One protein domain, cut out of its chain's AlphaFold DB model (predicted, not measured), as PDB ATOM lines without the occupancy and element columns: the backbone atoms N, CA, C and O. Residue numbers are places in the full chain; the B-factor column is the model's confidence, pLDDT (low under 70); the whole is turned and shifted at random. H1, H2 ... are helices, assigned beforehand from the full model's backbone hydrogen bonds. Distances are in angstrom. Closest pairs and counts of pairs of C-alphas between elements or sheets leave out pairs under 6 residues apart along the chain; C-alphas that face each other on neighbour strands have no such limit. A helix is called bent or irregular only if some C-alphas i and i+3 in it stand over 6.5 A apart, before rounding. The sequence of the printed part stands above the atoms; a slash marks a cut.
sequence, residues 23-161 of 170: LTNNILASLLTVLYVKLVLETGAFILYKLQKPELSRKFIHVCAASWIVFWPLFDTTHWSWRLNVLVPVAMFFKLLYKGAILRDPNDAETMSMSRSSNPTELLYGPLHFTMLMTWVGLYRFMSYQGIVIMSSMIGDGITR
ATOM      1  N   LEU A  23     213.267 212.145 294.806       74.81
ATOM      2  CA  LEU A  23     212.508 211.805 293.610       74.81
ATOM      3  C   LEU A  23     212.846 210.402 293.070       74.81
ATOM      4  O   LEU A  23     211.937 209.621 292.806       74.81
ATOM      5  N   THR A  24     214.129 210.061 292.931       77.44
ATOM      6  CA  THR A  24     214.588 208.751 292.438       77.44
ATOM      7  C   THR A  24     214.174 207.621 293.374       77.44
ATOM      8  O   THR A  24     213.702 206.592 292.895       77.44
ATOM      9  N   ASN A  25     214.281 207.824 294.692       80.81
ATOM     10  CA  ASN A  25     213.831 206.835 295.672       80.81
ATOM     11  C   ASN A  25     212.321 206.570 295.543       80.81
ATOM     12  O   ASN A  25     211.890 205.427 295.429       80.81
ATOM     13  N   ASN A  26     211.518 207.632 295.452       80.56
ATOM     14  CA  ASN A  26     210.067 207.517 295.302       80.56
ATOM     15  C   ASN A  26     209.644 206.896 293.960       80.56
ATOM     16  O   ASN A  26     208.675 206.137 293.911       80.56
ATOM     17  N   ILE A  27     210.373 207.168 292.872       81.69
ATOM     18  CA  ILE A  27     210.145 206.514 291.576       81.69
ATOM     19  C   ILE A  27     210.475 205.023 291.673       81.69
ATOM     20  O   ILE A  27     209.656 204.202 291.260       81.69
ATOM     21  N   LEU A  28     211.622 204.659 292.251       83.62
ATOM     22  CA  LEU A  28     212.024 203.263 292.415       83.62
ATOM     23  C   LEU A  28     211.030 202.501 293.300       83.62
ATOM     24  O   LEU A  28     210.601 201.410 292.929       83.62
ATOM     25  N   ALA A  29     210.603 203.108 294.410       82.75
ATOM     26  CA  ALA A  29     209.553 202.580 295.271       82.75
ATOM     27  C   ALA A  29     208.260 202.361 294.476       82.75
ATOM     28  O   ALA A  29     207.704 201.264 294.499       82.75
ATOM     29  N   SER A  30     207.825 203.345 293.680       83.25
ATOM     30  CA  SER A  30     206.631 203.199 292.839       83.25
ATOM     31  C   SER A  30     206.769 202.065 291.810       83.25
ATOM     32  O   SER A  30     205.855 201.257 291.661       83.25
ATOM     33  N   LEU A  31     207.926 201.913 291.160       85.25
ATOM     34  CA  LEU A  31     208.168 200.842 290.189       85.25
ATOM     35  C   LEU A  31     208.160 199.462 290.851       85.25
ATOM     36  O   LEU A  31     207.509 198.545 290.348       85.25
ATOM     37  N   LEU A  32     208.821 199.333 292.003       86.19
ATOM     38  CA  LEU A  32     208.825 198.115 292.812       86.19
ATOM     39  C   LEU A  32     207.399 197.720 293.202       86.19
ATOM     40  O   LEU A  32     207.010 196.558 293.100       86.19
ATOM     41  N   THR A  33     206.598 198.702 293.599       85.19
ATOM     42  CA  THR A  33     205.226 198.463 294.020       85.19
ATOM     43  C   THR A  33     204.302 198.047 292.865       85.19
ATOM     44  O   THR A  33     203.479 197.144 293.023       85.19
ATOM     45  N   VAL A  34     204.472 198.625 291.669       85.00
ATOM     46  CA  VAL A  34     203.759 198.199 290.451       85.00
ATOM     47  C   VAL A  34     204.148 196.773 290.070       85.00
ATOM     48  O   VAL A  34     203.275 195.966 289.737       85.00
ATOM     49  N   LEU A  35     205.445 196.453 290.127       88.06
ATOM     50  CA  LEU A  35     205.949 195.111 289.854       88.06
ATOM     51  C   LEU A  35     205.348 194.098 290.834       88.06
ATOM     52  O   LEU A  35     204.830 193.074 290.395       88.06
ATOM     53  N   TYR A  36     205.336 194.420 292.130       86.88
ATOM     54  CA  TYR A  36     204.723 193.593 293.168       86.88
ATOM     55  C   TYR A  36     203.246 193.308 292.879       86.88
ATOM     56  O   TYR A  36     202.835 192.149 292.861       86.88
ATOM     57  N   VAL A  37     202.448 194.339 292.585       84.69
ATOM     58  CA  VAL A  37     201.014 194.164 292.302       84.69
ATOM     59  C   VAL A  37     200.786 193.309 291.057       84.69
ATOM     60  O   VAL A  37     199.923 192.433 291.074       84.69
ATOM     61  N   LYS A  38     201.571 193.499 289.988       84.75
ATOM     62  CA  LYS A  38     201.491 192.635 288.798       84.75
ATOM     63  C   LYS A  38     201.796 191.174 289.139       84.75
ATOM     64  O   LYS A  38     201.029 190.302 288.740       84.75
ATOM     65  N   LEU A  39     202.840 190.928 289.930       87.44
ATOM     66  CA  LEU A  39     203.223 189.589 290.389       87.44
ATOM     67  C   LEU A  39     202.115 188.929 291.222       87.44
ATOM     68  O   LEU A  39     201.800 187.756 291.031       87.44
ATOM     69  N   VAL A  40     201.472 189.684 292.116       86.50
ATOM     70  CA  VAL A  40     200.337 189.208 292.927       86.50
ATOM     71  C   VAL A  40     199.138 188.822 292.054       86.50
ATOM     72  O   VAL A  40     198.502 187.797 292.297       86.50
ATOM     73  N   LEU A  41     198.819 189.612 291.028       83.88
ATOM     74  CA  LEU A  41     197.722 189.283 290.112       83.88
ATOM     75  C   LEU A  41     198.021 188.029 289.290       83.88
ATOM     76  O   LEU A  41     197.151 187.173 289.141       83.88
ATOM     77  N   GLU A  42     199.246 187.904 288.785       85.62
ATOM     78  CA  GLU A  42     199.665 186.754 287.985       85.62
ATOM     79  C   GLU A  42     199.708 185.470 288.821       85.62
ATOM     80  O   GLU A  42     199.192 184.436 288.401       85.62
ATOM     81  N   THR A  43     200.220 185.540 290.050       83.44
ATOM     82  CA  THR A  43     200.177 184.413 290.996       83.44
ATOM     83  C   THR A  43     198.744 184.063 291.402       83.44
ATOM     84  O   THR A  43     198.398 182.883 291.472       83.44
ATOM     85  N   GLY A  44     197.868 185.053 291.583       82.31
ATOM     86  CA  GLY A  44     196.435 184.837 291.788       82.31
ATOM     87  C   GLY A  44     195.771 184.108 290.614       82.31
ATOM     88  O   GLY A  44     195.027 183.142 290.826       82.31
ATOM     89  N   ALA A  45     196.075 184.508 289.378       80.12
ATOM     90  CA  ALA A  45     195.613 183.832 288.168       80.12
ATOM     91  C   ALA A  45     196.190 182.411 288.052       80.12
ATOM     92  O   ALA A  45     195.466 181.468 287.734       80.12
ATOM     93  N   PHE A  46     197.464 182.216 288.391       82.94
ATOM     94  CA  PHE A  46     198.090 180.897 288.425       82.94
ATOM     95  C   PHE A  46     197.401 179.964 289.429       82.94
ATOM     96  O   PHE A  46     197.103 178.817 289.094       82.94
ATOM     97  N   ILE A  47     197.072 180.454 290.630       79.81
ATOM     98  CA  ILE A  47     196.306 179.704 291.639       79.81
ATOM     99  C   ILE A  47     194.932 179.312 291.088       79.81
ATOM    100  O   ILE A  47     194.495 178.178 291.287       79.81
ATOM    101  N   LEU A  48     194.258 180.215 290.372       79.88
ATOM    102  CA  LEU A  48     192.988 179.904 289.722       79.88
ATOM    103  C   LEU A  48     193.152 178.778 288.692       79.88
ATOM    104  O   LEU A  48     192.429 177.791 288.774       79.88
ATOM    105  N   TYR A  49     194.090 178.893 287.753       80.06
ATOM    106  CA  TYR A  49     194.233 177.912 286.673       80.06
ATOM    107  C   TYR A  49     194.767 176.559 287.151       80.06
ATOM    108  O   TYR A  49     194.316 175.523 286.667       80.06
ATOM    109  N   LYS A  50     195.707 176.541 288.104       83.69
ATOM    110  CA  LYS A  50     196.321 175.301 288.604       83.69
ATOM    111  C   LYS A  50     195.513 174.616 289.691       83.69
ATOM    112  O   LYS A  50     195.414 173.394 289.672       83.69
ATOM    113  N   LEU A  51     194.970 175.369 290.649       76.56
ATOM    114  CA  LEU A  51     194.213 174.784 291.758       76.56
ATOM    115  C   LEU A  51     192.703 174.754 291.498       76.56
ATOM    116  O   LEU A  51     191.996 174.130 292.285       76.56
ATOM    117  N   GLN A  52     192.204 175.430 290.452       74.44
ATOM    118  CA  GLN A  52     190.772 175.540 290.109       74.44
ATOM    119  C   GLN A  52     189.895 175.969 291.299       74.44
ATOM    120  O   GLN A  52     188.712 175.641 291.394       74.44
ATOM    121  N   LYS A  53     190.488 176.724 292.232       76.75
ATOM    122  CA  LYS A  53     189.862 177.209 293.468       76.75
ATOM    123  C   LYS A  53     189.757 178.738 293.426       76.75
ATOM    124  O   LYS A  53     190.609 179.417 294.006       76.75
ATOM    125  N   PRO A  54     188.709 179.303 292.796       71.38
ATOM    126  CA  PRO A  54     188.535 180.756 292.686       71.38
ATOM    127  C   PRO A  54     188.420 181.447 294.054       71.38
ATOM    128  O   PRO A  54     188.872 182.574 294.229       71.38
ATOM    129  N   GLU A  55     187.887 180.756 295.066       74.62
ATOM    130  CA  GLU A  55     187.785 181.297 296.427       74.62
ATOM    131  C   GLU A  55     189.155 181.527 297.082       74.62
ATOM    132  O   GLU A  55     189.323 182.490 297.828       74.62
ATOM    133  N   LEU A  56     190.142 180.669 296.796       76.12
ATOM    134  CA  LEU A  56     191.495 180.798 297.339       76.12
ATOM    135  C   LEU A  56     192.256 181.932 296.646       76.12
ATOM    136  O   LEU A  56     192.900 182.732 297.318       76.12
ATOM    137  N   SER A  57     192.121 182.026 295.320       79.69
ATOM    138  CA  SER A  57     192.709 183.102 294.519       79.69
ATOM    139  C   SER A  57     192.233 184.478 294.997       79.69
ATOM    140  O   SER A  57     193.047 185.355 295.283       79.69
ATOM    141  N   ARG A  58     190.924 184.642 295.230       77.31
ATOM    142  CA  ARG A  58     190.368 185.902 295.742       77.31
ATOM    143  C   ARG A  58     190.884 186.269 297.128       77.31
ATOM    144  O   ARG A  58     191.243 187.419 297.349       77.31
ATOM    145  N   LYS A  59     190.939 185.306 298.056       79.31
ATOM    146  CA  LYS A  59     191.470 185.528 299.413       79.31
ATOM    147  C   LYS A  59     192.932 185.952 299.371       79.31
ATOM    148  O   LYS A  59     193.312 186.887 300.067       79.31
ATOM    149  N   PHE A  60     193.721 185.296 298.525       83.56
ATOM    150  CA  PHE A  60     195.125 185.621 298.329       83.56
ATOM    151  C   PHE A  60     195.305 187.050 297.808       83.56
ATOM    152  O   PHE A  60     195.994 187.844 298.445       83.56
ATOM    153  N   ILE A  61     194.620 187.418 296.718       82.19
ATOM    154  CA  ILE A  61     194.751 188.765 296.146       82.19
ATOM    155  C   ILE A  61     194.280 189.834 297.139       82.19
ATOM    156  O   ILE A  61     194.902 190.886 297.230       82.19
ATOM    157  N   HIS A  62     193.241 189.567 297.933       79.19
ATOM    158  CA  HIS A  62     192.731 190.513 298.930       79.19
ATOM    159  C   HIS A  62     193.721 190.766 300.077       79.19
ATOM    160  O   HIS A  62     193.959 191.914 300.451       79.19
ATOM    161  N   VAL A  63     194.352 189.708 300.599       81.38
ATOM    162  CA  VAL A  63     195.401 189.818 301.629       81.38
ATOM    163  C   VAL A  63     196.633 190.533 301.068       81.38
ATOM    164  O   VAL A  63     197.157 191.454 301.697       81.38
ATOM    165  N   CYS A  64     197.065 190.171 299.859       83.06
ATOM    166  CA  CYS A  64     198.201 190.816 299.207       83.06
ATOM    167  C   CYS A  64     197.916 192.283 298.846       83.06
ATOM    168  O   CYS A  64     198.801 193.126 298.983       83.06
ATOM    169  N   ALA A  65     196.693 192.632 298.453       78.50
ATOM    170  CA  ALA A  65     196.336 194.016 298.167       78.50
ATOM    171  C   ALA A  65     196.304 194.873 299.443       78.50
ATOM    172  O   ALA A  65     196.762 196.011 299.421       78.50
ATOM    173  N   ALA A  66     195.870 194.321 300.581       76.06
ATOM    174  CA  ALA A  66     195.962 195.015 301.867       76.06
ATOM    175  C   ALA A  66     197.411 195.148 302.381       76.06
ATOM    176  O   ALA A  66     197.751 196.137 303.030       76.06
ATOM    177  N   SER A  67     198.294 194.201 302.040       80.44
ATOM    178  CA  SER A  67     199.729 194.269 302.376       80.44
ATOM    179  C   SER A  67     200.487 195.402 301.670       80.44
ATOM    180  O   SER A  67     201.620 195.703 302.036       80.44
ATOM    181  N   TRP A  68     199.849 196.088 300.715       79.88
ATOM    182  CA  TRP A  68     200.360 197.294 300.055       79.88
ATOM    183  C   TRP A  68     200.915 198.353 301.023       79.88
ATOM    184  O   TRP A  68     201.864 199.065 300.700       79.88
ATOM    185  N   ILE A  69     200.352 198.441 302.230       77.56
ATOM    186  CA  ILE A  69     200.770 199.389 303.275       77.56
ATOM    187  C   ILE A  69     202.251 199.224 303.646       77.56
ATOM    188  O   ILE A  69     202.896 200.198 304.024       77.56
ATOM    189  N   VAL A  70     202.819 198.021 303.492       78.19
ATOM    190  CA  VAL A  70     204.239 197.744 303.778       78.19
ATOM    191  C   VAL A  70     205.174 198.585 302.903       78.19
ATOM    192  O   VAL A  70     206.300 198.861 303.306       78.19
ATOM    193  N   PHE A  71     204.709 199.064 301.746       76.44
ATOM    194  CA  PHE A  71     205.492 199.943 300.880       76.44
ATOM    195  C   PHE A  71     205.414 201.426 301.259       76.44
ATOM    196  O   PHE A  71     206.205 202.212 300.752       76.44
ATOM    197  N   TRP A  72     204.515 201.840 302.158       75.44
ATOM    198  CA  TRP A  72     204.421 203.234 302.610       75.44
ATOM    199  C   TRP A  72     205.707 203.788 303.244       75.44
ATOM    200  O   TRP A  72     206.084 204.891 302.857       75.44
ATOM    201  N   PRO A  73     206.420 203.073 304.144       74.31
ATOM    202  CA  PRO A  73     207.685 203.559 304.704       74.31
ATOM    203  C   PRO A  73     208.834 203.621 303.687       74.31
ATOM    204  O   PRO A  73     209.885 204.168 304.002       74.31
ATOM    205  N   LEU A  74     208.661 203.060 302.485       72.56
ATOM    206  CA  LEU A  74     209.655 203.153 301.415       72.56
ATOM    207  C   LEU A  74     209.597 204.511 300.693       72.56
ATOM    208  O   LEU A  74     210.571 204.907 300.052       72.56
ATOM    209  N   PHE A  75     208.471 205.225 300.803       73.69
ATOM    210  CA  PHE A  75     208.308 206.555 300.227       73.69
ATOM    211  C   PHE A  75     208.861 207.629 301.163       73.69
ATOM    212  O   PHE A  75     208.547 207.676 302.351       73.69
ATOM    213  N   ASP A  76     209.642 208.537 300.594       71.50
ATOM    214  CA  ASP A  76     210.152 209.712 301.287       71.50
ATOM    215  C   ASP A  76     209.081 210.819 301.307       71.50
ATOM    216  O   ASP A  76     208.629 211.288 300.255       71.50
ATOM    217  N   THR A  77     208.683 211.243 302.510       68.38
ATOM    218  CA  THR A  77     207.683 212.295 302.763       68.38
ATOM    219  C   THR A  77     208.207 213.710 302.536       68.38
ATOM    220  O   THR A  77     207.417 214.654 302.509       68.38
ATOM    221  N   THR A  78     209.519 213.880 302.373       69.94
ATOM    222  CA  THR A  78     210.177 215.193 302.257       69.94
ATOM    223  C   THR A  78     209.818 215.914 300.948       69.94
ATOM    224  O   THR A  78     210.005 217.122 300.824       69.94
ATOM    225  N   HIS A  79     209.256 215.198 299.966       69.69
ATOM    226  CA  HIS A  79     208.882 215.732 298.657       69.69
ATOM    227  C   HIS A  79     207.460 215.313 298.255       69.69
ATOM    228  O   HIS A  79     206.973 214.270 298.678       69.69
ATOM    229  N   TRP A  80     206.798 216.065 297.364       70.56
ATOM    230  CA  TRP A  80     205.432 215.768 296.876       70.56
ATOM    231  C   TRP A  80     205.286 214.393 296.195       70.56
ATOM    232  O   TRP A  80     204.172 213.913 295.971       70.56
ATOM    233  N   SER A  81     206.415 213.758 295.884       68.50
ATOM    234  CA  SER A  81     206.538 212.454 295.239       68.50
ATOM    235  C   SER A  81     205.918 211.295 296.029       68.50
ATOM    236  O   SER A  81     205.645 210.261 295.424       68.50
ATOM    237  N   TRP A  82     205.590 211.460 297.318       68.94
ATOM    238  CA  TRP A  82     204.799 210.475 298.076       68.94
ATOM    239  C   TRP A  82     203.431 210.182 297.431       68.94
ATOM    240  O   TRP A  82     202.894 209.082 297.567       68.94
ATOM    241  N   ARG A  83     202.879 211.127 296.652       74.06
ATOM    242  CA  ARG A  83     201.613 210.954 295.915       74.06
ATOM    243  C   ARG A  83     201.679 209.871 294.834       74.06
ATOM    244  O   ARG A  83     200.633 209.369 294.428       74.06
ATOM    245  N   LEU A  84     202.877 209.463 294.404       77.12
ATOM    246  CA  LEU A  84     203.060 208.359 293.454       77.12
ATOM    247  C   LEU A  84     202.536 207.022 294.000       77.12
ATOM    248  O   LEU A  84     202.121 206.172 293.218       77.12
ATOM    249  N   ASN A  85     202.459 206.866 295.322       78.88
ATOM    250  CA  ASN A  85     201.840 205.711 295.974       78.88
ATOM    251  C   ASN A  85     200.376 205.497 295.532       78.88
ATOM    252  O   ASN A  85     199.916 204.367 295.413       78.88
ATOM    253  N   VAL A  86     199.635 206.569 295.229       82.25
ATOM    254  CA  VAL A  86     198.226 206.486 294.801       82.25
ATOM    255  C   VAL A  86     198.085 206.045 293.341       82.25
ATOM    256  O   VAL A  86     197.045 205.515 292.951       82.25
ATOM    257  N   LEU A  87     199.134 206.194 292.530       83.19
ATOM    258  CA  LEU A  87     199.097 205.827 291.115       83.19
ATOM    259  C   LEU A  87     198.758 204.344 290.921       83.19
ATOM    260  O   LEU A  87     198.062 203.987 289.977       83.19
ATOM    261  N   VAL A  88     199.204 203.482 291.833       83.12
ATOM    262  CA  VAL A  88     198.977 202.037 291.743       83.12
ATOM    263  C   VAL A  88     197.536 201.624 292.046       83.12
ATOM    264  O   VAL A  88     196.943 200.972 291.185       83.12
ATOM    265  N   PRO A  89     196.912 202.001 293.183       84.06
ATOM    266  CA  PRO A  89     195.497 201.714 293.403       84.06
ATOM    267  C   PRO A  89     194.599 202.375 292.345       84.06
ATOM    268  O   PRO A  89     193.609 201.765 291.945       84.06
ATOM    269  N   VAL A  90     194.976 203.542 291.806       86.19
ATOM    270  CA  VAL A  90     194.259 204.188 290.691       86.19
ATOM    271  C   VAL A  90     194.395 203.398 289.389       86.19
ATOM    272  O   VAL A  90     193.393 203.124 288.730       86.19
ATOM    273  N   ALA A  91     195.605 202.980 289.011       86.38
ATOM    274  CA  ALA A  91     195.820 202.150 287.825       86.38
ATOM    275  C   ALA A  91     195.048 200.826 287.928       86.38
ATOM    276  O   ALA A  91     194.459 200.365 286.950       86.38
ATOM    277  N   MET A  92     194.997 200.244 289.128       82.81
ATOM    278  CA  MET A  92     194.209 199.051 289.419       82.81
ATOM    279  C   MET A  92     192.705 199.298 289.312       82.81
ATOM    280  O   MET A  92     192.009 198.496 288.690       82.81
ATOM    281  N   PHE A  93     192.209 200.415 289.843       85.62
ATOM    282  CA  PHE A  93     190.815 200.823 289.689       85.62
ATOM    283  C   PHE A  93     190.431 200.926 288.209       85.62
ATOM    284  O   PHE A  93     189.460 200.303 287.785       85.62
ATOM    285  N   PHE A  94     191.228 201.628 287.395       85.06
ATOM    286  CA  PHE A  94     190.967 201.751 285.959       85.06
ATOM    287  C   PHE A  94     191.049 200.415 285.226       85.06
ATOM    288  O   PHE A  94     190.231 200.153 284.349       85.06
ATOM    289  N   LYS A  95     191.990 199.542 285.594       83.56
ATOM    290  CA  LYS A  95     192.115 198.206 285.005       83.56
ATOM    291  C   LYS A  95     190.884 197.339 285.289       83.56
ATOM    292  O   LYS A  95     190.353 196.719 284.368       83.56
ATOM    293  N   LEU A  96     190.415 197.322 286.538       79.19
ATOM    294  CA  LEU A  96     189.206 196.595 286.936       79.19
ATOM    295  C   LEU A  96     187.952 197.196 286.301       79.19
ATOM    296  O   LEU A  96     187.084 196.454 285.846       79.19
ATOM    297  N   LEU A  97     187.878 198.525 286.214       82.62
ATOM    298  CA  LEU A  97     186.787 199.225 285.549       82.62
ATOM    299  C   LEU A  97     186.752 198.902 284.051       82.62
ATOM    300  O   LEU A  97     185.698 198.559 283.528       82.62
ATOM    301  N   TYR A  98     187.895 198.949 283.366       81.88
ATOM    302  CA  TYR A  98     187.998 198.625 281.944       81.88
ATOM    303  C   TYR A  98     187.578 197.175 281.671       81.88
ATOM    304  O   TYR A  98     186.719 196.924 280.826       81.88
ATOM    305  N   LYS A  99     188.110 196.212 282.430       77.81
ATOM    306  CA  LYS A  99     187.769 194.791 282.255       77.81
ATOM    307  C   LYS A  99     186.318 194.476 282.624       77.81
ATOM    308  O   LYS A  99     185.638 193.770 281.884       77.81
ATOM    309  N   GLY A 100     185.830 195.019 283.737       72.75
ATOM    310  CA  GLY A 100     184.484 194.740 284.237       72.75
ATOM    311  C   GLY A 100     183.367 195.487 283.500       72.75
ATOM    312  O   GLY A 100     182.299 194.918 283.287       72.75
ATOM    313  N   ALA A 101     183.590 196.738 283.084       76.12
ATOM    314  CA  ALA A 101     182.562 197.562 282.442       76.12
ATOM    315  C   ALA A 101     182.609 197.514 280.908       76.12
ATOM    316  O   ALA A 101     181.541 197.457 280.289       76.12
ATOM    317  N   ILE A 102     183.811 197.537 280.312       73.62
ATOM    318  CA  ILE A 102     184.015 197.683 278.860       73.62
ATOM    319  C   ILE A 102     184.242 196.326 278.192       73.62
ATOM    320  O   ILE A 102     183.486 195.974 277.293       73.62
ATOM    321  N   LEU A 103     185.247 195.559 278.629       74.62
ATOM    322  CA  LEU A 103     185.618 194.307 277.955       74.62
ATOM    323  C   LEU A 103     184.589 193.193 278.193       74.62
ATOM    324  O   LEU A 103     184.261 192.454 277.273       74.62
ATOM    325  N   ARG A 104     184.060 193.103 279.423       68.56
ATOM    326  CA  ARG A 104     183.017 192.147 279.838       68.56
ATOM    327  C   ARG A 104     183.303 190.693 279.444       68.56
ATOM    328  O   ARG A 104     182.364 189.925 279.251       68.56
ATOM    329  N   ASP A 105     184.574 190.303 279.365       67.50
ATOM    330  CA  ASP A 105     184.941 188.932 279.027       67.50
ATOM    331  C   ASP A 105     184.777 188.021 280.262       67.50
ATOM    332  O   ASP A 105     185.455 188.219 281.284       67.50
ATOM    333  N   PRO A 106     183.863 187.035 280.226       61.19
ATOM    334  CA  PRO A 106     183.675 186.099 281.328       61.19
ATOM    335  C   PRO A 106     184.830 185.091 281.472       61.19
ATOM    336  O   PRO A 106     184.930 184.460 282.525       61.19
ATOM    337  N   ASN A 107     185.701 184.947 280.465       62.31
ATOM    338  CA  ASN A 107     186.821 183.991 280.462       62.31
ATOM    339  C   ASN A 107     188.166 184.611 280.868       62.31
ATOM    340  O   ASN A 107     189.193 183.926 280.893       62.31
ATOM    341  N   ASP A 108     188.183 185.903 281.185       70.56
ATOM    342  CA  ASP A 108     189.386 186.606 281.602       70.56
ATOM    343  C   ASP A 108     189.902 186.053 282.946       70.56
ATOM    344  O   ASP A 108     189.172 185.953 283.933       70.56
ATOM    345  N   ALA A 109     191.200 185.747 283.038       66.44
ATOM    346  CA  ALA A 109     191.812 185.199 284.259       66.44
ATOM    347  C   ALA A 109     191.527 186.045 285.515       66.44
ATOM    348  O   ALA A 109     191.342 185.539 286.624       66.44
ATOM    349  N   GLU A 110     191.493 187.364 285.336       64.62
ATOM    350  CA  GLU A 110     191.266 188.345 286.395       64.62
ATOM    351  C   GLU A 110     189.788 188.451 286.776       64.62
ATOM    352  O   GLU A 110     189.466 188.563 287.959       64.62
ATOM    353  N   THR A 111     188.873 188.350 285.805       63.25
ATOM    354  CA  THR A 111     187.434 188.328 286.090       63.25
ATOM    355  C   THR A 111     187.078 187.020 286.790       63.25
ATOM    356  O   THR A 111     186.391 187.054 287.806       63.25
ATOM    357  N   MET A 112     187.623 185.880 286.365       64.12
ATOM    358  CA  MET A 112     187.371 184.576 286.989       64.12
ATOM    359  C   MET A 112     188.018 184.401 288.373       64.12
ATOM    360  O   MET A 112     187.447 183.742 289.243       64.12
ATOM    361  N   SER A 113     189.197 184.983 288.614       63.28
ATOM    362  CA  SER A 113     189.867 184.887 289.926       63.28
ATOM    363  C   SER A 113     189.171 185.729 290.994       63.28
ATOM    364  O   SER A 113     189.184 185.388 292.179       63.28
ATOM    365  N   MET A 114     188.509 186.808 290.583       59.97
ATOM    366  CA  MET A 114     187.914 187.783 291.493       59.97
ATOM    367  C   MET A 114     186.372 187.794 291.493       59.97
ATOM    368  O   MET A 114     185.782 188.267 292.465       59.97
ATOM    369  N   SER A 115     185.700 187.230 290.481       59.94
ATOM    370  CA  SER A 115     184.232 187.101 290.376       59.94
ATOM    371  C   SER A 115     183.748 185.710 290.787       59.94
ATOM    372  O   SER A 115     184.467 184.719 290.676       59.94
ATOM    373  N   ARG A 116     182.560 185.617 291.399       59.53
ATOM    374  CA  ARG A 116     182.024 184.382 292.011       59.53
ATOM    375  C   ARG A 116     181.110 183.635 291.046       59.53
ATOM    376  O   ARG A 116     181.035 182.413 291.108       59.53
ATOM    377  N   SER A 117     180.468 184.378 290.155       56.44
ATOM    378  CA  SER A 117     179.576 183.904 289.105       56.44
ATOM    379  C   SER A 117     180.217 183.965 287.711       56.44
ATOM    380  O   SER A 117     179.489 183.881 286.722       56.44
ATOM    381  N   SER A 118     181.537 184.204 287.596       58.59
ATOM    382  CA  SER A 118     182.220 184.552 286.325       58.59
ATOM    383  C   SER A 118     181.565 185.727 285.575       58.59
ATOM    384  O   SER A 118     181.823 185.964 284.401       58.59
ATOM    385  N   ASN A 119     180.710 186.491 286.263       61.44
ATOM    386  CA  ASN A 119     180.044 187.648 285.699       61.44
ATOM    387  C   ASN A 119     180.959 188.865 285.911       61.44
ATOM    388  O   ASN A 119     181.297 189.166 287.066       61.44
ATOM    389  N   PRO A 120     181.354 189.577 284.841       61.84
ATOM    390  CA  PRO A 120     182.220 190.755 284.930       61.84
ATOM    391  C   PRO A 120     181.593 191.898 285.742       61.84
ATOM    392  O   PRO A 120     182.306 192.732 286.291       61.84
ATOM    393  N   THR A 121     180.269 191.907 285.908       62.59
ATOM    394  CA  THR A 121     179.548 192.918 286.694       62.59
ATOM    395  C   THR A 121     179.687 192.684 288.201       62.59
ATOM    396  O   THR A 121     179.689 193.630 288.982       62.59
ATOM    397  N   GLU A 122     179.866 191.434 288.644       63.62
ATOM    398  CA  GLU A 122     180.110 191.120 290.062       63.62
ATOM    399  C   GLU A 122     181.505 191.600 290.510       63.62
ATOM    400  O   GLU A 122     181.720 191.933 291.677       63.62
ATOM    401  N   LEU A 123     182.437 191.725 289.556       62.94
ATOM    402  CA  LEU A 123     183.758 192.316 289.768       62.94
ATOM    403  C   LEU A 123     183.683 193.806 290.148       62.94
ATOM    404  O   LEU A 123     184.545 194.302 290.875       62.94
ATOM    405  N   LEU A 124     182.641 194.512 289.692       61.66
ATOM    406  CA  LEU A 124     182.438 195.934 289.981       61.66
ATOM    407  C   LEU A 124     181.949 196.204 291.409       61.66
ATOM    408  O   LEU A 124     182.142 197.310 291.903       61.66
ATOM    409  N   TYR A 125     181.327 195.243 292.092       65.25
ATOM    410  CA  TYR A 125     180.762 195.503 293.423       65.25
ATOM    411  C   TYR A 125     181.743 195.229 294.565       65.25
ATOM    412  O   TYR A 125     181.735 195.954 295.554       65.25
ATOM    413  N   GLY A 126     182.602 194.211 294.448       70.56
ATOM    414  CA  GLY A 126     183.582 193.889 295.493       70.56
ATOM    415  C   GLY A 126     184.950 194.546 295.248       70.56
ATOM    416  O   GLY A 126     185.269 195.559 295.871       70.56
ATOM    417  N   PRO A 127     185.770 193.997 294.335       75.56
ATOM    418  CA  PRO A 127     187.136 194.472 294.085       75.56
ATOM    419  C   PRO A 127     187.261 195.946 293.674       75.56
ATOM    420  O   PRO A 127     188.197 196.623 294.097       75.56
ATOM    421  N   LEU A 128     186.319 196.482 292.889       79.69
ATOM    422  CA  LEU A 128     186.361 197.895 292.497       79.69
ATOM    423  C   LEU A 128     186.191 198.825 293.711       79.69
ATOM    424  O   LEU A 128     186.979 199.756 293.886       79.69
ATOM    425  N   HIS A 129     185.207 198.549 294.577       80.56
ATOM    426  CA  HIS A 129     184.970 199.345 295.785       80.56
ATOM    427  C   HIS A 129     186.189 199.309 296.718       80.56
ATOM    428  O   HIS A 129     186.577 200.327 297.292       80.56
ATOM    429  N   PHE A 130     186.868 198.160 296.778       80.31
ATOM    430  CA  PHE A 130     188.128 198.008 297.497       80.31
ATOM    431  C   PHE A 130     189.220 198.949 296.953       80.31
ATOM    432  O   PHE A 130     189.791 199.732 297.711       80.31
ATOM    433  N   THR A 131     189.463 198.957 295.637       82.00
ATOM    434  CA  THR A 131     190.468 199.858 295.026       82.00
ATOM    435  C   THR A 131     190.119 201.347 295.150       82.00
ATOM    436  O   THR A 131     191.014 202.187 295.282       82.00
ATOM    437  N   MET A 132     188.827 201.689 295.181       84.00
ATOM    438  CA  MET A 132     188.358 203.057 295.419       84.00
ATOM    439  C   MET A 132     188.675 203.515 296.850       84.00
ATOM    440  O   MET A 132     189.231 204.599 297.041       84.00
ATOM    441  N   LEU A 133     188.405 202.672 297.851       83.94
ATOM    442  CA  LEU A 133     188.760 202.947 299.247       83.94
ATOM    443  C   LEU A 133     190.281 203.030 299.449       83.94
ATOM    444  O   LEU A 133     190.751 203.920 300.157       83.94
ATOM    445  N   MET A 134     191.064 202.179 298.779       81.81
ATOM    446  CA  MET A 134     192.531 202.287 298.772       81.81
ATOM    447  C   MET A 134     193.022 203.616 298.211       81.81
ATOM    448  O   MET A 134     193.912 204.235 298.791       81.81
ATOM    449  N   THR A 135     192.423 204.073 297.113       84.75
ATOM    450  CA  THR A 135     192.742 205.371 296.509       84.75
ATOM    451  C   THR A 135     192.425 206.512 297.476       84.75
ATOM    452  O   THR A 135     193.262 207.387 297.697       84.75
ATOM    453  N   TRP A 136     191.255 206.476 298.121       85.62
ATOM    454  CA  TRP A 136     190.854 207.478 299.111       85.62
ATOM    455  C   TRP A 136     191.803 207.520 300.317       85.62
ATOM    456  O   TRP A 136     192.284 208.586 300.704       85.62
ATOM    457  N   VAL A 137     192.128 206.360 300.895       84.00
ATOM    458  CA  VAL A 137     193.043 206.264 302.042       84.00
ATOM    459  C   VAL A 137     194.460 206.697 301.663       84.00
ATOM    460  O   VAL A 137     195.090 207.424 302.430       84.00
ATOM    461  N   GLY A 138     194.938 206.328 300.473       76.38
ATOM    462  CA  GLY A 138     196.243 206.754 299.967       76.38
ATOM    463  C   GLY A 138     196.351 208.266 299.738       76.38
ATOM    464  O   GLY A 138     197.429 208.823 299.924       76.38
ATOM    465  N   LEU A 139     195.249 208.943 299.388       78.62
ATOM    466  CA  LEU A 139     195.212 210.399 299.190       78.62
ATOM    467  C   LEU A 139     195.082 211.185 300.501       78.62
ATOM    468  O   LEU A 139     195.785 212.176 300.690       78.62
ATOM    469  N   TYR A 140     194.180 210.767 301.395       72.81
ATOM    470  CA  TYR A 140     193.758 211.576 302.550       72.81
ATOM    471  C   TYR A 140     194.294 211.099 303.908       72.81
ATOM    472  O   TYR A 140     194.203 211.833 304.899       72.81
ATOM    473  N   ARG A 141     194.794 209.861 304.000       69.00
ATOM    474  CA  ARG A 141     195.215 209.213 305.259       69.00
ATOM    475  C   ARG A 141     196.549 208.468 305.127       69.00
ATOM    476  O   ARG A 141     196.773 207.469 305.811       69.00
ATOM    477  N   PHE A 142     197.448 208.978 304.284       62.25
ATOM    478  CA  PHE A 142     198.803 208.452 304.123       62.25
ATOM    479  C   PHE A 142     199.561 208.465 305.467       62.25
ATOM    480  O   PHE A 142     199.599 209.487 306.148       62.25
ATOM    481  N   MET A 143     200.091 207.305 305.876       62.16
ATOM    482  CA  MET A 143     200.789 207.061 307.156       62.16
ATOM    483  C   MET A 143     199.998 207.359 308.450       62.16
ATOM    484  O   MET A 143     200.581 207.441 309.529       62.16
ATOM    485  N   SER A 144     198.667 207.470 308.390       71.38
ATOM    486  CA  SER A 144     197.831 207.662 309.585       71.38
ATOM    487  C   SER A 144     197.339 206.332 310.167       71.38
ATOM    488  O   SER A 144     196.940 205.436 309.421       71.38
ATOM    489  N   TYR A 145     197.263 206.235 311.502       72.38
ATOM    490  CA  TYR A 145     196.694 205.078 312.213       72.38
ATOM    491  C   TYR A 145     195.283 204.726 311.712       72.38
ATOM    492  O   TYR A 145     194.957 203.558 311.520       72.38
ATOM    493  N   GLN A 146     194.472 205.743 311.395       79.88
ATOM    494  CA  GLN A 146     193.127 205.556 310.843       79.88
ATOM    495  C   GLN A 146     193.147 204.809 309.500       79.88
ATOM    496  O   GLN A 146     192.311 203.940 309.270       79.88
ATOM    497  N   GLY A 147     194.115 205.108 308.626       74.12
ATOM    498  CA  GLY A 147     194.254 204.449 307.325       74.12
ATOM    499  C   GLY A 147     194.630 202.973 307.460       74.12
ATOM    500  O   GLY A 147     194.070 202.129 306.763       74.12
ATOM    501  N   ILE A 148     195.515 202.654 308.409       76.75
ATOM    502  CA  ILE A 148     195.930 201.276 308.704       76.75
ATOM    503  C   ILE A 148     194.753 200.467 309.260       76.75
ATOM    504  O   ILE A 148     194.516 199.346 308.809       76.75
ATOM    505  N   VAL A 149     193.973 201.042 310.180       79.19
ATOM    506  CA  VAL A 149     192.782 200.383 310.739       79.19
ATOM    507  C   VAL A 149     191.748 200.105 309.646       79.19
ATOM    508  O   VAL A 149     191.273 198.973 309.544       79.19
ATOM    509  N   ILE A 150     191.458 201.080 308.775       79.94
ATOM    510  CA  ILE A 150     190.535 200.889 307.643       79.94
ATOM    511  C   ILE A 150     191.015 199.739 306.751       79.94
ATOM    512  O   ILE A 150     190.240 198.826 306.471       79.94
ATOM    513  N   MET A 151     192.295 199.706 306.377       75.12
ATOM    514  CA  MET A 151     192.830 198.618 305.549       75.12
ATOM    515  C   MET A 151     192.796 197.255 306.252       75.12
ATOM    516  O   MET A 151     192.448 196.250 305.632       75.12
ATOM    517  N   SER A 152     193.097 197.209 307.552       76.31
ATOM    518  CA  SER A 152     193.036 195.971 308.340       76.31
ATOM    519  C   SER A 152     191.612 195.407 308.416       76.31
ATOM    520  O   SER A 152     191.422 194.195 308.312       76.31
ATOM    521  N   SER A 153     190.599 196.280 308.488       76.00
ATOM    522  CA  SER A 153     189.193 195.868 308.473       76.00
ATOM    523  C   SER A 153     188.801 195.199 307.153       76.00
ATOM    524  O   SER A 153     188.030 194.239 307.146       76.00
ATOM    525  N   MET A 154     189.403 195.624 306.036       72.25
ATOM    526  CA  MET A 154     189.121 195.040 304.728       72.25
ATOM    527  C   MET A 154     189.703 193.628 304.607       72.25
ATOM    528  O   MET A 154     189.059 192.779 303.998       72.25
ATOM    529  N   ILE A 155     190.848 193.322 305.232       69.56
ATOM    530  CA  ILE A 155     191.391 191.946 305.294       69.56
ATOM    531  C   ILE A 155     190.360 190.982 305.905       69.56
ATOM    532  O   ILE A 155     190.180 189.866 305.409       69.56
ATOM    533  N   GLY A 156     189.647 191.428 306.944       60.16
ATOM    534  CA  GLY A 156     188.611 190.648 307.625       60.16
ATOM    535  C   GLY A 156     187.444 190.243 306.717       60.16
ATOM    536  O   GLY A 156     186.968 189.108 306.807       60.16
ATOM    537  N   ASP A 157     187.030 191.109 305.788       61.91
ATOM    538  CA  ASP A 157     185.948 190.807 304.834       61.91
ATOM    539  C   ASP A 157     186.333 189.673 303.860       61.91
ATOM    540  O   ASP A 157     185.527 188.795 303.537       61.91
ATOM    541  N   GLY A 158     187.613 189.599 303.476       57.69
ATOM    542  CA  GLY A 158     188.136 188.507 302.648       57.69
ATOM    543  C   GLY A 158     188.166 187.148 303.366       57.69
ATOM    544  O   GLY A 158     187.914 186.107 302.749       57.69
ATOM    545  N   ILE A 159     188.446 187.138 304.674       57.38
ATOM    546  CA  ILE A 159     188.651 185.912 305.469       57.38
ATOM    547  C   ILE A 159     187.330 185.310 305.963       57.38
ATOM    548  O   ILE A 159     187.165 184.087 305.929       57.38
ATOM    549  N   THR A 160     186.366 186.145 306.360       53.00
ATOM    550  CA  THR A 160     185.133 185.716 307.061       53.00
ATOM    551  C   THR A 160     184.208 184.854 306.192       53.00
ATOM    552  O   THR A 160     183.311 184.162 306.674       53.00
ATOM    553  N   ARG A 161     184.460 184.793 304.885       52.41
ATOM    554  CA  ARG A 161     183.696 183.968 303.953       52.41
ATOM    555  C   ARG A 161     184.285 182.565 303.846       52.41
ATOM    556  O   ARG A 161     184.880 182.180 302.835       52.41
TER     557      ARG A 161
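This is residues 23 to 161 of the 170 residues of the protein "Hypothetical protein" of Ditylum brightwellii (UniProt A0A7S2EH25). What does the model look like? Five helices, H1, H2, H3, H6 and H7, run up and down side by side in an elongated bundle, in a closed round of contacts from H1 to H2, H7, H6, H3 and back to H1. Two short helices, H4 and H5, lie at the end of the bundle where H1 ends and H2 begins, with H4 set across H1 and H2. How is it made up? The printed part has 139 residues with seven named helices, H1 to H7 in chain order, and no named strand, and its class is all helix. It is compact, with a radius of gyration of the C-alphas of 15.1 A and spans of 45 by 29 by 26 A.

Where are the first helices? H1, residues 23 to 51, begins at C-alpha 23 at (212.508, 211.805, 293.610) and is 41.3 A long. H2, residues 54 to 74, is 32.0 A long and only just irregular, with C-alphas 70 and 73 6.8 A apart. H3, residues 80 to 103, is 34.8 A long and has a kink of 30 degrees near residue 87. And the later ones? H4 is residues 109 to 114, and H5 is residues 122 to 125. H6, residues 127 to 140, is 20.2 A long. H7, residues 145 to 159, is 21.9 A long and ends at C-alpha 159 at (188.651, 185.912, 305.469).

What does H1 touch? H1 and H2 form a helical hairpin at a shallow tilt of 12 degrees, with the C-alphas of Gly 44 and Ser 57 closest at 4.9 A. With residues 23 to 34 alone H1 touches H3, the same way, closest at the C-alphas of Asn 26 and Ser 81, 6.1 A. It touches H4, about perpendicular at 88 degrees, with residues 41 to 48 alone, closest at the C-alphas of Ala 45 and Ala 109, 5.6 A. How does the round close? H2 touches H7, opposite ways, at the C-alphas of Lys 59 and Gly 158, 5.5 A. H6 and H7 are a helical hairpin, closest at the C-alphas of Val 137 and Gly 147, 5.7 A. H3 touches H6, opposite ways, at the C-alphas of Phe 93 and Thr 131, 5.4 A. What of H5 and the backbones? H5 touches H3, closest at the C-alphas of Leu 123 and Gly 100, 6.1 A. Every O i to N i+4 pair is within hydrogen-bond range in H1, H4 and H6, against 10 of 17 in H2, 13 of 20 in H3 and 8 of 11 in H7, and H5 is too short for such a pair.

How large is it? The two C-alphas farthest apart, those of Gln 52 and Thr 78, are 45.8 A apart. Are there cuts or long links? The printed part has no cut and no long link. Where is confidence low? The mean pLDDT of the printed part is 75.3, and 36 residues are under 70, among them residues 109 to 125 and 155 to 161.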